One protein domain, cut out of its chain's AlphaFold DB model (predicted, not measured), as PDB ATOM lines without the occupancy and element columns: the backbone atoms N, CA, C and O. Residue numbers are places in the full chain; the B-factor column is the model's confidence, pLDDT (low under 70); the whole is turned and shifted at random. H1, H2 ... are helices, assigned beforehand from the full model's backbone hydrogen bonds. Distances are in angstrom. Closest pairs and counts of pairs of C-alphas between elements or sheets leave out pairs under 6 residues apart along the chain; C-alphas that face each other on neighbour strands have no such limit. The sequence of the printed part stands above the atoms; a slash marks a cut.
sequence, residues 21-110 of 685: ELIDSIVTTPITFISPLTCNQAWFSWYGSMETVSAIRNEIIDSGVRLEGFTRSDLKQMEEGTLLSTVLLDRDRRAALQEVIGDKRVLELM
ATOM      1  N   GLU A  21      46.438  63.027  14.932       38.53
ATOM      2  CA  GLU A  21      47.784  62.490  15.196       38.53
ATOM      3  C   GLU A  21      47.916  60.981  14.923       38.53
ATOM      4  O   GLU A  21      48.973  60.521  14.506       38.53
ATOM      5  N   LEU A  22      46.859  60.187  15.145       37.72
ATOM      6  CA  LEU A  22      46.882  58.758  14.821       37.72
ATOM      7  C   LEU A  22      46.838  58.553  13.301       37.72
ATOM      8  O   LEU A  22      47.538  57.686  12.796       37.72
ATOM      9  N   ILE A  23      46.043  59.363  12.595       40.44
ATOM     10  CA  ILE A  23      45.939  59.339  11.130       40.44
ATOM     11  C   ILE A  23      47.263  59.797  10.503       40.44
ATOM     12  O   ILE A  23      47.762  59.084   9.640       40.44
ATOM     13  N   ASP A  24      47.866  60.881  11.006       37.12
ATOM     14  CA  ASP A  24      49.174  61.398  10.566       37.12
ATOM     15  C   ASP A  24      50.313  60.393  10.809       37.12
ATOM     16  O   ASP A  24      51.207  60.261   9.984       37.12
ATOM     17  N   SER A  25      50.267  59.602  11.891       42.91
ATOM     18  CA  SER A  25      51.288  58.562  12.123       42.91
ATOM     19  C   SER A  25      51.165  57.330  11.218       42.91
ATOM     20  O   SER A  25      52.020  56.455  11.255       42.91
ATOM     21  N   ILE A  26      50.074  57.211  10.457       47.94
ATOM     22  CA  ILE A  26      49.726  56.015   9.675       47.94
ATOM     23  C   ILE A  26      49.691  56.327   8.157       47.94
ATOM     24  O   ILE A  26      49.339  55.471   7.346       47.94
ATOM     25  N   VAL A  27      50.098  57.533   7.743       46.75
ATOM     26  CA  VAL A  27      49.965  58.075   6.368       46.75
ATOM     27  C   VAL A  27      50.585  57.183   5.275       46.75
ATOM     28  O   VAL A  27      50.206  57.252   4.111       46.75
ATOM     29  N   THR A  28      51.422  56.218   5.645       55.72
ATOM     30  CA  THR A  28      52.082  55.270   4.738       55.72
ATOM     31  C   THR A  28      51.306  53.972   4.453       55.72
ATOM     32  O   THR A  28      51.785  53.122   3.702       55.72
ATOM     33  N   THR A  29      50.131  53.774   5.061       69.25
ATOM     34  CA  THR A  29      49.400  52.490   5.108       69.25
ATOM     35  C   THR A  29      48.083  52.534   4.315       69.25
ATOM     36  O   THR A  29      47.460  53.596   4.244       69.25
ATOM     37  N   PRO A  30      47.580  51.408   3.756       78.38
ATOM     38  CA  PRO A  30      46.336  51.426   3.001       78.38
ATOM     39  C   PRO A  30      45.137  51.877   3.844       78.38
ATOM     40  O   PRO A  30      44.929  51.400   4.963       78.38
ATOM     41  N   ILE A  31      44.289  52.731   3.267       77.44
ATOM     42  CA  ILE A  31      43.072  53.297   3.863       77.44
ATOM     43  C   ILE A  31      42.205  52.199   4.486       77.44
ATOM     44  O   ILE A  31      41.662  52.374   5.582       77.44
ATOM     45  N   THR A  32      42.088  51.048   3.821       81.75
ATOM     46  CA  THR A  32      41.259  49.928   4.278       81.75
ATOM     47  C   THR A  32      41.724  49.338   5.610       81.75
ATOM     48  O   THR A  32      40.884  48.884   6.391       81.75
ATOM     49  N   PHE A  33      43.016  49.438   5.932       82.25
ATOM     50  CA  PHE A  33      43.617  48.914   7.161       82.25
ATOM     51  C   PHE A  33      43.675  49.929   8.299       82.25
ATOM     52  O   PHE A  33      44.103  49.584   9.397       82.25
ATOM     53  N   ILE A  34      43.236  51.166   8.083       75.56
ATOM     54  CA  ILE A  34      43.398  52.248   9.069       75.56
ATOM     55  C   ILE A  34      42.075  52.972   9.328       75.56
ATOM     56  O   ILE A  34      41.854  53.529  10.402       75.56
ATOM     57  N   SER A  35      41.147  52.891   8.374       78.81
ATOM     58  CA  SER A  35      39.772  53.345   8.530       78.81
ATOM     59  C   SER A  35      39.048  52.521   9.604       78.81
ATOM     60  O   SER A  35      38.948  51.299   9.467       78.81
ATOM     61  N   PRO A  36      38.441  53.150  10.632       73.62
ATOM     62  CA  PRO A  36      37.708  52.443  11.688       73.62
ATOM     63  C   PRO A  36      36.565  51.568  11.172       73.62
ATOM     64  O   PRO A  36      36.125  50.651  11.855       73.62
ATOM     65  N   LEU A  37      36.043  51.876   9.982       77.69
ATOM     66  CA  LEU A  37      34.916  51.156   9.398       77.69
ATOM     67  C   LEU A  37      35.330  49.822   8.769       77.69
ATOM     68  O   LEU A  37      34.503  48.918   8.695       77.69
ATOM     69  N   THR A  38      36.578  49.699   8.314       83.62
ATOM     70  CA  THR A  38      37.056  48.548   7.528       83.62
ATOM     71  C   THR A  38      38.234  47.823   8.174       83.62
ATOM     72  O   THR A  38      38.455  46.657   7.870       83.62
ATOM     73  N   CYS A  39      38.949  48.460   9.104       87.00
ATOM     74  CA  CYS A  39      40.214  47.985   9.664       87.00
ATOM     75  C   CYS A  39      40.146  46.566  10.261       87.00
ATOM     76  O   CYS A  39      40.938  45.700   9.891       87.00
ATOM     77  N   ASN A  40      39.169  46.283  11.132       88.50
ATOM     78  CA  ASN A  40      39.015  44.938  11.708       88.50
ATOM     79  C   ASN A  40      38.704  43.895  10.633       88.50
ATOM     80  O   ASN A  40      39.215  42.779  10.686       88.50
ATOM     81  N   GLN A  41      37.875  44.260   9.653       87.50
ATOM     82  CA  GLN A  41      37.518  43.359   8.567       87.50
ATOM     83  C   GLN A  41      38.722  43.089   7.659       87.50
ATOM     84  O   GLN A  41      38.927  41.950   7.270       87.50
ATOM     85  N   ALA A  42      39.555  44.095   7.398       88.56
ATOM     86  CA  ALA A  42      40.759  43.962   6.591       88.56
ATOM     87  C   ALA A  42      41.783  43.011   7.239       88.56
ATOM     88  O   ALA A  42      42.242  42.060   6.602       88.56
ATOM     89  N   TRP A  43      42.066  43.177   8.537       90.94
ATOM     90  CA  TRP A  43      42.938  42.260   9.286       90.94
ATOM     91  C   TRP A  43      42.351  40.855   9.445       90.94
ATOM     92  O   TRP A  43      43.087  39.868   9.389       90.94
ATOM     93  N   PHE A  44      41.030  40.752   9.596       90.12
ATOM     94  CA  PHE A  44      40.324  39.474   9.577       90.12
ATOM     95  C   PHE A  44      40.498  38.756   8.236       90.12
ATOM     96  O   PHE A  44      40.832  37.574   8.217       90.12
ATOM     97  N   SER A  45      40.313  39.453   7.113       89.06
ATOM     98  CA  SER A  45      40.499  38.879   5.778       89.06
ATOM     99  C   SER A  45      41.952  38.456   5.542       89.06
ATOM    100  O   SER A  45      42.199  37.409   4.935       89.06
ATOM    101  N   TRP A  46      42.911  39.214   6.082       89.62
ATOM    102  CA  TRP A  46      44.332  38.884   6.011       89.62
ATOM    103  C   TRP A  46      44.666  37.589   6.765       89.62
ATOM    104  O   TRP A  46      45.105  36.618   6.150       89.62
ATOM    105  N   TYR A  47      44.386  37.519   8.069       88.56
ATOM    106  CA  TYR A  47      44.724  36.352   8.898       88.56
ATOM    107  C   TYR A  47      43.702  35.207   8.835       88.56
ATOM    108  O   TYR A  47      43.909  34.150   9.429       88.56
ATOM    109  N   GLY A  48      42.586  35.403   8.133       85.12
ATOM    110  CA  GLY A  48      41.536  34.411   7.904       85.12
ATOM    111  C   GLY A  48      40.611  34.144   9.098       85.12
ATOM    112  O   GLY A  48      39.558  33.536   8.913       85.12
ATOM    113  N   SER A  49      40.962  34.580  10.314       86.56
ATOM    114  CA  SER A  49      40.133  34.379  11.508       86.56
ATOM    115  C   SER A  49      40.249  35.530  12.508       86.56
ATOM    116  O   SER A  49      41.335  36.057  12.742       86.56
ATOM    117  N   MET A  50      39.130  35.890  13.148       86.31
ATOM    118  CA  MET A  50      39.107  36.954  14.160       86.31
ATOM    119  C   MET A  50      39.792  36.498  15.449       86.31
ATOM    120  O   MET A  50      40.408  37.299  16.140       86.31
ATOM    121  N   GLU A  51      39.742  35.198  15.739       90.44
ATOM    122  CA  GLU A  51      40.421  34.596  16.886       90.44
ATOM    123  C   GLU A  51      41.937  34.808  16.803       90.44
ATOM    124  O   GLU A  51      42.556  35.185  17.797       90.44
ATOM    125  N   THR A  52      42.519  34.652  15.607       88.50
ATOM    126  CA  THR A  52      43.940  34.922  15.359       88.50
ATOM    127  C   THR A  52      44.264  36.397  15.596       88.50
ATOM    128  O   THR A  52      45.199  36.705  16.329       88.50
ATOM    129  N   VAL A  53      43.469  37.317  15.037       89.81
ATOM    130  CA  VAL A  53      43.686  38.766  15.202       89.81
ATOM    131  C   VAL A  53      43.588  39.168  16.680       89.81
ATOM    132  O   VAL A  53      44.457  39.871  17.195       89.81
ATOM    133  N   SER A  54      42.576  38.676  17.401       92.06
ATOM    134  CA  SER A  54      42.424  38.920  18.838       92.06
ATOM    135  C   SER A  54      43.571  38.318  19.657       92.06
ATOM    136  O   SER A  54      43.986  38.922  20.646       92.06
ATOM    137  N   ALA A  55      44.108  37.158  19.267       92.19
ATOM    138  CA  ALA A  55      45.268  36.558  19.925       92.19
ATOM    139  C   ALA A  55      46.521  37.431  19.767       92.19
ATOM    140  O   ALA A  55      47.164  37.739  20.770       92.19
ATOM    141  N   ILE A  56      46.803  37.906  18.547       91.12
ATOM    142  CA  ILE A  56      47.916  38.830  18.265       91.12
ATOM    143  C   ILE A  56      47.749  40.120  19.079       91.12
ATOM    144  O   ILE A  56      48.683  40.575  19.736       91.12
ATOM    145  N   ARG A  57      46.536  40.685  19.106       92.88
ATOM    146  CA  ARG A  57      46.225  41.882  19.900       92.88
ATOM    147  C   ARG A  57      46.530  41.673  21.386       92.88
ATOM    148  O   ARG A  57      47.147  42.529  22.019       92.88
ATOM    149  N   ASN A  58      46.074  40.559  21.953       92.81
ATOM    150  CA  ASN A  58      46.288  40.256  23.366       92.81
ATOM    151  C   ASN A  58      47.775  40.061  23.669       92.81
ATOM    152  O   ASN A  58      48.254  40.592  24.665       92.81
ATOM    153  N   GLU A  59      48.516  39.403  22.779       92.69
ATOM    154  CA  GLU A  59      49.965  39.240  22.901       92.69
ATOM    155  C   GLU A  59      50.699  40.592  22.925       92.69
ATOM    156  O   GLU A  59      51.525  40.826  23.809       92.69
ATOM    157  N   ILE A  60      50.331  41.530  22.043       91.19
ATOM    158  CA  ILE A  60      50.882  42.897  22.045       91.19
ATOM    159  C   ILE A  60      50.578  43.605  23.375       91.19
ATOM    160  O   ILE A  60      51.467  44.213  23.971       91.19
ATOM    161  N   ILE A  61      49.348  43.516  23.886       90.88
ATOM    162  CA  ILE A  61      48.956  44.166  25.152       90.88
ATOM    163  C   ILE A  61      49.678  43.553  26.360       90.88
ATOM    164  O   ILE A  61      50.081  44.278  27.286       90.88
ATOM    165  N   ASP A  62      49.814  42.231  26.371       91.75
ATOM    166  CA  ASP A  62      50.390  41.471  27.477       91.75
ATOM    167  C   ASP A  62      51.916  41.562  27.509       91.75
ATOM    168  O   ASP A  62      52.491  41.505  28.599       91.75
ATOM    169  N   SER A  63      52.558  41.837  26.365       89.81
ATOM    170  CA  SER A  63      53.987  42.170  26.295       89.81
ATOM    171  C   SER A  63      54.360  43.344  27.211       89.81
ATOM    172  O   SER A  63      55.450  43.395  27.773       89.81
ATOM    173  N   GLY A  64      53.431  44.287  27.413       86.44
ATOM    174  CA  GLY A  64      53.685  45.502  28.179       86.44
ATOM    175  C   GLY A  64      54.494  46.557  27.421       86.44
ATOM    176  O   GLY A  64      55.044  47.449  28.075       86.44
ATOM    177  N   VAL A  65      54.537  46.472  26.084       87.88
ATOM    178  CA  VAL A  65      55.161  47.469  25.204       87.88
ATOM    179  C   VAL A  65      54.700  48.889  25.548       87.88
ATOM    180  O   VAL A  65      53.534  49.136  25.879       87.88
ATOM    181  N   ARG A  66      55.642  49.833  25.517       85.50
ATOM    182  CA  ARG A  66      55.386  51.257  25.750       85.50
ATOM    183  C   ARG A  66      55.588  51.996  24.443       85.50
ATOM    184  O   ARG A  66      56.687  51.975  23.908       85.50
ATOM    185  N   LEU A  67      54.531  52.640  23.965       83.62
ATOM    186  CA  LEU A  67      54.544  53.395  22.720       83.62
ATOM    187  C   LEU A  67      54.450  54.881  23.046       83.62
ATOM    188  O   LEU A  67      53.641  55.288  23.885       83.62
ATOM    189  N   GLU A  68      55.291  55.683  22.405       76.88
ATOM    190  CA  GLU A  68      55.256  57.132  22.558       76.88
ATOM    191  C   GLU A  68      53.888  57.678  22.116       76.88
ATOM    192  O   GLU A  68      53.297  57.209  21.145       76.88
ATOM    193  N   GLY A  69      53.330  58.612  22.891       76.38
ATOM    194  CA  GLY A  69      51.995  59.170  22.644       76.38
ATOM    195  C   GLY A  69      50.811  58.324  23.140       76.38
ATOM    196  O   GLY A  69      49.697  58.842  23.178       76.38
ATOM    197  N   PHE A  70      51.019  57.081  23.601       81.12
ATOM    198  CA  PHE A  70      49.933  56.211  24.074       81.12
ATOM    199  C   PHE A  70      50.124  55.739  25.513       81.12
ATOM    200  O   PHE A  70      51.166  55.211  25.907       81.12
ATOM    201  N   THR A  71      49.068  55.841  26.321       81.75
ATOM    202  CA  THR A  71      49.044  55.174  27.621       81.75
ATOM    203  C   THR A  71      48.689  53.696  27.460       81.75
ATOM    204  O   THR A  71      48.011  53.277  26.524       81.75
ATOM    205  N   ARG A  72      49.050  52.877  28.455       80.19
ATOM    206  CA  ARG A  72      48.631  51.464  28.504       80.19
ATOM    207  C   ARG A  72      47.104  51.292  28.505       80.19
ATOM    208  O   ARG A  72      46.609  50.233  28.133       80.19
ATOM    209  N   SER A  73      46.359  52.299  28.968       81.31
ATOM    210  CA  SER A  73      44.896  52.289  28.899       81.31
ATOM    211  C   SER A  73      44.410  52.502  27.468       81.31
ATOM    212  O   SER A  73      43.466  51.832  27.062       81.31
ATOM    213  N   ASP A  74      45.070  53.376  26.710       82.38
ATOM    214  CA  ASP A  74      44.696  53.686  25.327       82.38
ATOM    215  C   ASP A  74      44.881  52.456  24.437       82.38
ATOM    216  O   ASP A  74      43.943  52.044  23.760       82.38
ATOM    217  N   LEU A  75      46.022  51.766  24.558       83.75
ATOM    218  CA  LEU A  75      46.288  50.519  23.823       83.75
ATOM    219  C   LEU A  75      45.255  49.420  24.120       83.75
ATOM    220  O   LEU A  75      44.866  48.658  23.242       83.75
ATOM    221  N   LYS A  76      44.760  49.350  25.362       85.38
ATOM    222  CA  LYS A  76      43.719  48.387  25.760       85.38
ATOM    223  C   LYS A  76      42.330  48.735  25.235       85.38
ATOM    224  O   LYS A  76      41.481  47.842  25.195       85.38
ATOM    225  N   GLN A  77      42.083  49.998  24.900       85.44
ATOM    226  CA  GLN A  77      40.802  50.481  24.384       85.44
ATOM    227  C   GLN A  77      40.727  50.439  22.854       85.44
ATOM    228  O   GLN A  77      39.622  50.479  22.320       85.44
ATOM    229  N   MET A  78      41.863  50.321  22.161       86.56
ATOM    230  CA  MET A  78      41.908  50.156  20.706       86.56
ATOM    231  C   MET A  78      41.251  48.845  20.266       86.56
ATOM    232  O   MET A  78      41.458  47.794  20.884       86.56
ATOM    233  N   GLU A  79      40.484  48.907  19.179       85.38
ATOM    234  CA  GLU A  79      39.956  47.721  18.498       85.38
ATOM    235  C   GLU A  79      41.103  46.879  17.910       85.38
ATOM    236  O   GLU A  79      42.229  47.361  17.761       85.38
ATOM    237  N   GLU A  80      40.836  45.601  17.630       89.19
ATOM    238  CA  GLU A  80      41.836  44.612  17.221       89.19
ATOM    239  C   GLU A  80      42.690  45.088  16.049       89.19
ATOM    240  O   GLU A  80      43.909  45.197  16.178       89.19
ATOM    241  N   GLY A  81      42.053  45.415  14.929       85.88
ATOM    242  CA  GLY A  81      42.744  45.866  13.734       85.88
ATOM    243  C   GLY A  81      43.473  47.188  13.956       85.88
ATOM    244  O   GLY A  81      44.599  47.342  13.493       85.88
ATOM    245  N   THR A  82      42.876  48.125  14.701       85.75
ATOM    246  CA  THR A  82      43.491  49.436  14.958       85.75
ATOM    247  C   THR A  82      44.806  49.279  15.705       85.75
ATOM    248  O   THR A  82      45.787  49.927  15.347       85.75
ATOM    249  N   LEU A  83      44.851  48.401  16.713       87.81
ATOM    250  CA  LEU A  83      46.086  48.134  17.445       87.81
ATOM    251  C   LEU A  83      47.138  47.497  16.532       87.81
ATOM    252  O   LEU A  83      48.284  47.933  16.539       87.81
ATOM    253  N   LEU A  84      46.757  46.497  15.731       89.38
ATOM    254  CA  LEU A  84      47.689  45.841  14.814       89.38
ATOM    255  C   LEU A  84      48.258  46.829  13.787       89.38
ATOM    256  O   LEU A  84      49.468  46.848  13.596       89.38
ATOM    257  N   SER A  85      47.435  47.694  13.191       85.56
ATOM    258  CA  SER A  85      47.918  48.733  12.271       85.56
ATOM    259  C   SER A  85      48.838  49.732  12.965       85.56
ATOM    260  O   SER A  85      49.892  50.062  12.439       85.56
ATOM    261  N   THR A  86      48.479  50.161  14.178       82.38
ATOM    262  CA  THR A  86      49.271  51.122  14.961       82.38
ATOM    263  C   THR A  86      50.647  50.567  15.328       82.38
ATOM    264  O   THR A  86      51.589  51.339  15.440       82.38
ATOM    265  N   VAL A  87      50.769  49.255  15.554       84.62
ATOM    266  CA  VAL A  87      51.993  48.646  16.100       84.62
ATOM    267  C   VAL A  87      52.826  47.915  15.053       84.62
ATOM    268  O   VAL A  87      54.044  48.001  15.096       84.62
ATOM    269  N   LEU A  88      52.203  47.160  14.145       81.62
ATOM    270  CA  LEU A  88      52.923  46.295  13.203       81.62
ATOM    271  C   LEU A  88      53.311  47.020  11.910       81.62
ATOM    272  O   LEU A  88      54.330  46.676  11.306       81.62
ATOM    273  N   LEU A  89      52.510  48.000  11.480       76.81
ATOM    274  CA  LEU A  89      52.737  48.727  10.225       76.81
ATOM    275  C   LEU A  89      53.625  49.968  10.423       76.81
ATOM    276  O   LEU A  89      54.346  50.342   9.507       76.81
ATOM    277  N   ASP A  90      53.665  50.522  11.636       75.62
ATOM    278  CA  ASP A  90      54.572  51.603  12.041       75.62
ATOM    279  C   ASP A  90      55.935  51.049  12.498       75.62
ATOM    280  O   ASP A  90      56.007  50.117  13.305       75.62
ATOM    281  N   ARG A  91      57.035  51.606  11.977       69.38
ATOM    282  CA  ARG A  91      58.396  51.105  12.223       69.38
ATOM    283  C   ARG A  91      58.867  51.333  13.655       69.38
ATOM    284  O   ARG A  91      59.372  50.393  14.270       69.38
ATOM    285  N   ASP A  92      58.725  52.545  14.173       75.44
ATOM    286  CA  ASP A  92      59.262  52.916  15.486       75.44
ATOM    287  C   ASP A  92      58.517  52.172  16.594       75.44
ATOM    288  O   ASP A  92      59.104  51.658  17.552       75.44
ATOM    289  N   ARG A  93      57.203  52.016  16.419       83.38
ATOM    290  CA  ARG A  93      56.356  51.258  17.342       83.38
ATOM    291  C   ARG A  93      56.605  49.755  17.242       83.38
ATOM    292  O   ARG A  93      56.594  49.074  18.272       83.38
ATOM    293  N   ARG A  94      56.891  49.236  16.044       82.88
ATOM    294  CA  ARG A  94      57.326  47.846  15.855       82.88
ATOM    295  C   ARG A  94      58.675  47.587  16.519       82.88
ATOM    296  O   ARG A  94      58.810  46.563  17.185       82.88
ATOM    297  N   ALA A  95      59.634  48.503  16.401       76.62
ATOM    298  CA  ALA A  95      60.937  48.394  17.056       76.62
ATOM    299  C   ALA A  95      60.791  48.326  18.586       76.62
ATOM    300  O   ALA A  95      61.368  47.452  19.232       76.62
ATOM    301  N   ALA A  96      59.914  49.149  19.167       85.06
ATOM    302  CA  ALA A  96      59.594  49.070  20.593       85.06
ATOM    303  C   ALA A  96      58.988  47.710  21.000       85.06
ATOM    304  O   ALA A  96      59.223  47.230  22.109       85.06
ATOM    305  N   LEU A  97      58.210  47.064  20.124       86.88
ATOM    306  CA  LEU A  97      57.697  45.711  20.363       86.88
ATOM    307  C   LEU A  97      58.808  44.649  20.246       86.88
ATOM    308  O   LEU A  97      58.854  43.733  21.072       86.88
ATOM    309  N   GLN A  98      59.711  44.783  19.267       84.69
ATOM    310  CA  GLN A  98      60.871  43.901  19.062       84.69
ATOM    311  C   GLN A  98      61.761  43.838  20.306       84.69
ATOM    312  O   GLN A  98      62.128  42.745  20.737       84.69
ATOM    313  N   GLU A  99      61.999  44.973  20.968       87.88
ATOM    314  CA  GLU A  99      62.762  45.026  22.222       87.88
ATOM    315  C   GLU A  99      62.143  44.196  23.362       87.88
ATOM    316  O   GLU A  99      62.854  43.747  24.264       87.88
ATOM    317  N   VAL A 100      60.824  43.982  23.342       90.75
ATOM    318  CA  VAL A 100      60.087  43.337  24.439       90.75
ATOM    319  C   VAL A 100      59.871  41.845  24.202       90.75
ATOM    320  O   VAL A 100      60.096  41.046  25.113       90.75
ATOM    321  N   ILE A 101      59.410  41.457  23.008       88.75
ATOM    322  CA  ILE A 101      59.063  40.054  22.697       88.75
ATOM    323  C   ILE A 101      60.089  39.353  21.799       88.75
ATOM    324  O   ILE A 101      60.003  38.140  21.602       88.75
ATOM    325  N   GLY A 102      61.086  40.094  21.311       79.62
ATOM    326  CA  GLY A 102      62.176  39.599  20.478       79.62
ATOM    327  C   GLY A 102      61.845  39.556  18.986       79.62
ATOM    328  O   GLY A 102      60.727  39.232  18.579       79.62
ATOM    329  N   ASP A 103      62.867  39.810  18.167       73.88
ATOM    330  CA  ASP A 103      62.775  39.952  16.707       73.88
ATOM    331  C   ASP A 103      62.071  38.772  16.043       73.88
ATOM    332  O   ASP A 103      61.091  38.943  15.322       73.88
ATOM    333  N   LYS A 104      62.510  37.547  16.356       72.44
ATOM    334  CA  LYS A 104      61.950  36.328  15.762       72.44
ATOM    335  C   LYS A 104      60.440  36.223  15.975       72.44
ATOM    336  O   LYS A 104      59.731  35.800  15.067       72.44
ATOM    337  N   ARG A 105      59.949  36.594  17.161       84.50
ATOM    338  CA  ARG A 105      58.519  36.508  17.458       84.50
ATOM    339  C   ARG A 105      57.747  37.609  16.748       84.50
ATOM    340  O   ARG A 105      56.709  37.312  16.173       84.50
ATOM    341  N   VAL A 106      58.264  38.839  16.722       78.44
ATOM    342  CA  VAL A 106      57.639  39.928  15.953       78.44
ATOM    343  C   VAL A 106      57.501  39.543  14.483       78.44
ATOM    344  O   VAL A 106      56.426  39.717  13.926       78.44
ATOM    345  N   LEU A 107      58.526  38.937  13.879       69.25
ATOM    346  CA  LEU A 107      58.480  38.475  12.488       69.25
ATOM    347  C   LEU A 107      57.375  37.449  12.212       69.25
ATOM    348  O   LEU A 107      56.791  37.460  11.132       69.25
ATOM    349  N   GLU A 108      57.066  36.575  13.171       78.31
ATOM    350  CA  GLU A 108      55.950  35.625  13.057       78.31
ATOM    351  C   GLU A 108      54.579  36.319  13.125       78.31
ATOM    352  O   GLU A 108      53.599  35.792  12.603       78.31
ATOM    353  N   LEU A 109      54.503  37.491  13.763       81.94
ATOM    354  CA  LEU A 109      53.294  38.316  13.858       81.94
ATOM    355  C   LEU A 109      53.137  39.280  12.672       81.94
ATOM    356  O   LEU A 109      52.096  39.924  12.550       81.94
ATOM    357  N   MET A 110      54.162  39.416  11.829       81.12
ATOM    358  CA  MET A 110      54.162  40.345  10.705       81.12
ATOM    359  C   MET A 110      53.298  39.828   9.544       81.12
ATOM    360  O   MET A 110      53.371  38.645   9.198       81.12
TER     361      MET A 110
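Overview. This is residues 21 to 110 of the 685 residues of an uncharacterized protein of Pseudomonas fluorescens (UniProt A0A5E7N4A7). A compact cluster of crossed helices is gathered round H5, which lies near the middle: H2 packs near its first residue, H3 crosses one side of it, and H6 makes a corner with it at its last residues. H7 turns off H6 at a sharp corner, H4 lies near H3 and H5, and the tiny H1 lies apart from the other helices, before a long link to H2. The printed part has 90 residues with seven named helices, H1 to H7 in chain order, and no named strand; its class is all helix. The radius of gyration of the C-alphas is 12.0 A, and the spans are 30 by 29 by 23 A.

Along the chain. H1 is residues 21 to 24, beginning at C-alpha 21 (47.784, 62.490, 15.196). H2 is residues 39 to 47, and H3, the longest at 19.9 A, residues 50 to 63. H4 is residues 72 to 77, H5 residues 80 to 89, 13.6 A, H6 residues 91 to 101, 15.2 A, and H7 residues 103 to 109, ending at C-alpha 109 (53.294, 38.316, 13.858).

Arrangement. H5 touches H2, closest C-alphas Asn 40 and Gly 81, 4.3 A. Residues 53 to 57 of H3 touch H5 at a steep tilt of 61 degrees, closest C-alphas Arg 57 and Glu 80, 5.8 A. H5 and H6 touch only at the corner, closest C-alphas Val 87 and Arg 93, 5.2 A. H6 touches H7, closest C-alphas Gln 98 and Val 106, 6.0 A. H3 and H4 are close but not clearly touching, closest C-alphas Ile 61 and Lys 76, 6.8 A. Every O i to N i+4 pair is within hydrogen-bond range in H2, H3, H4, H5 and H7, and 6 of 7 in H6; H1 is too short for one.

Size, cuts and confidence. The C-alphas farthest apart, Leu 37 and Gly 102, are 31.6 A apart. The printed part has no cut; the link from H1 to H2 is long. Residues 21 to 29, 91 and 107 are under pLDDT 70.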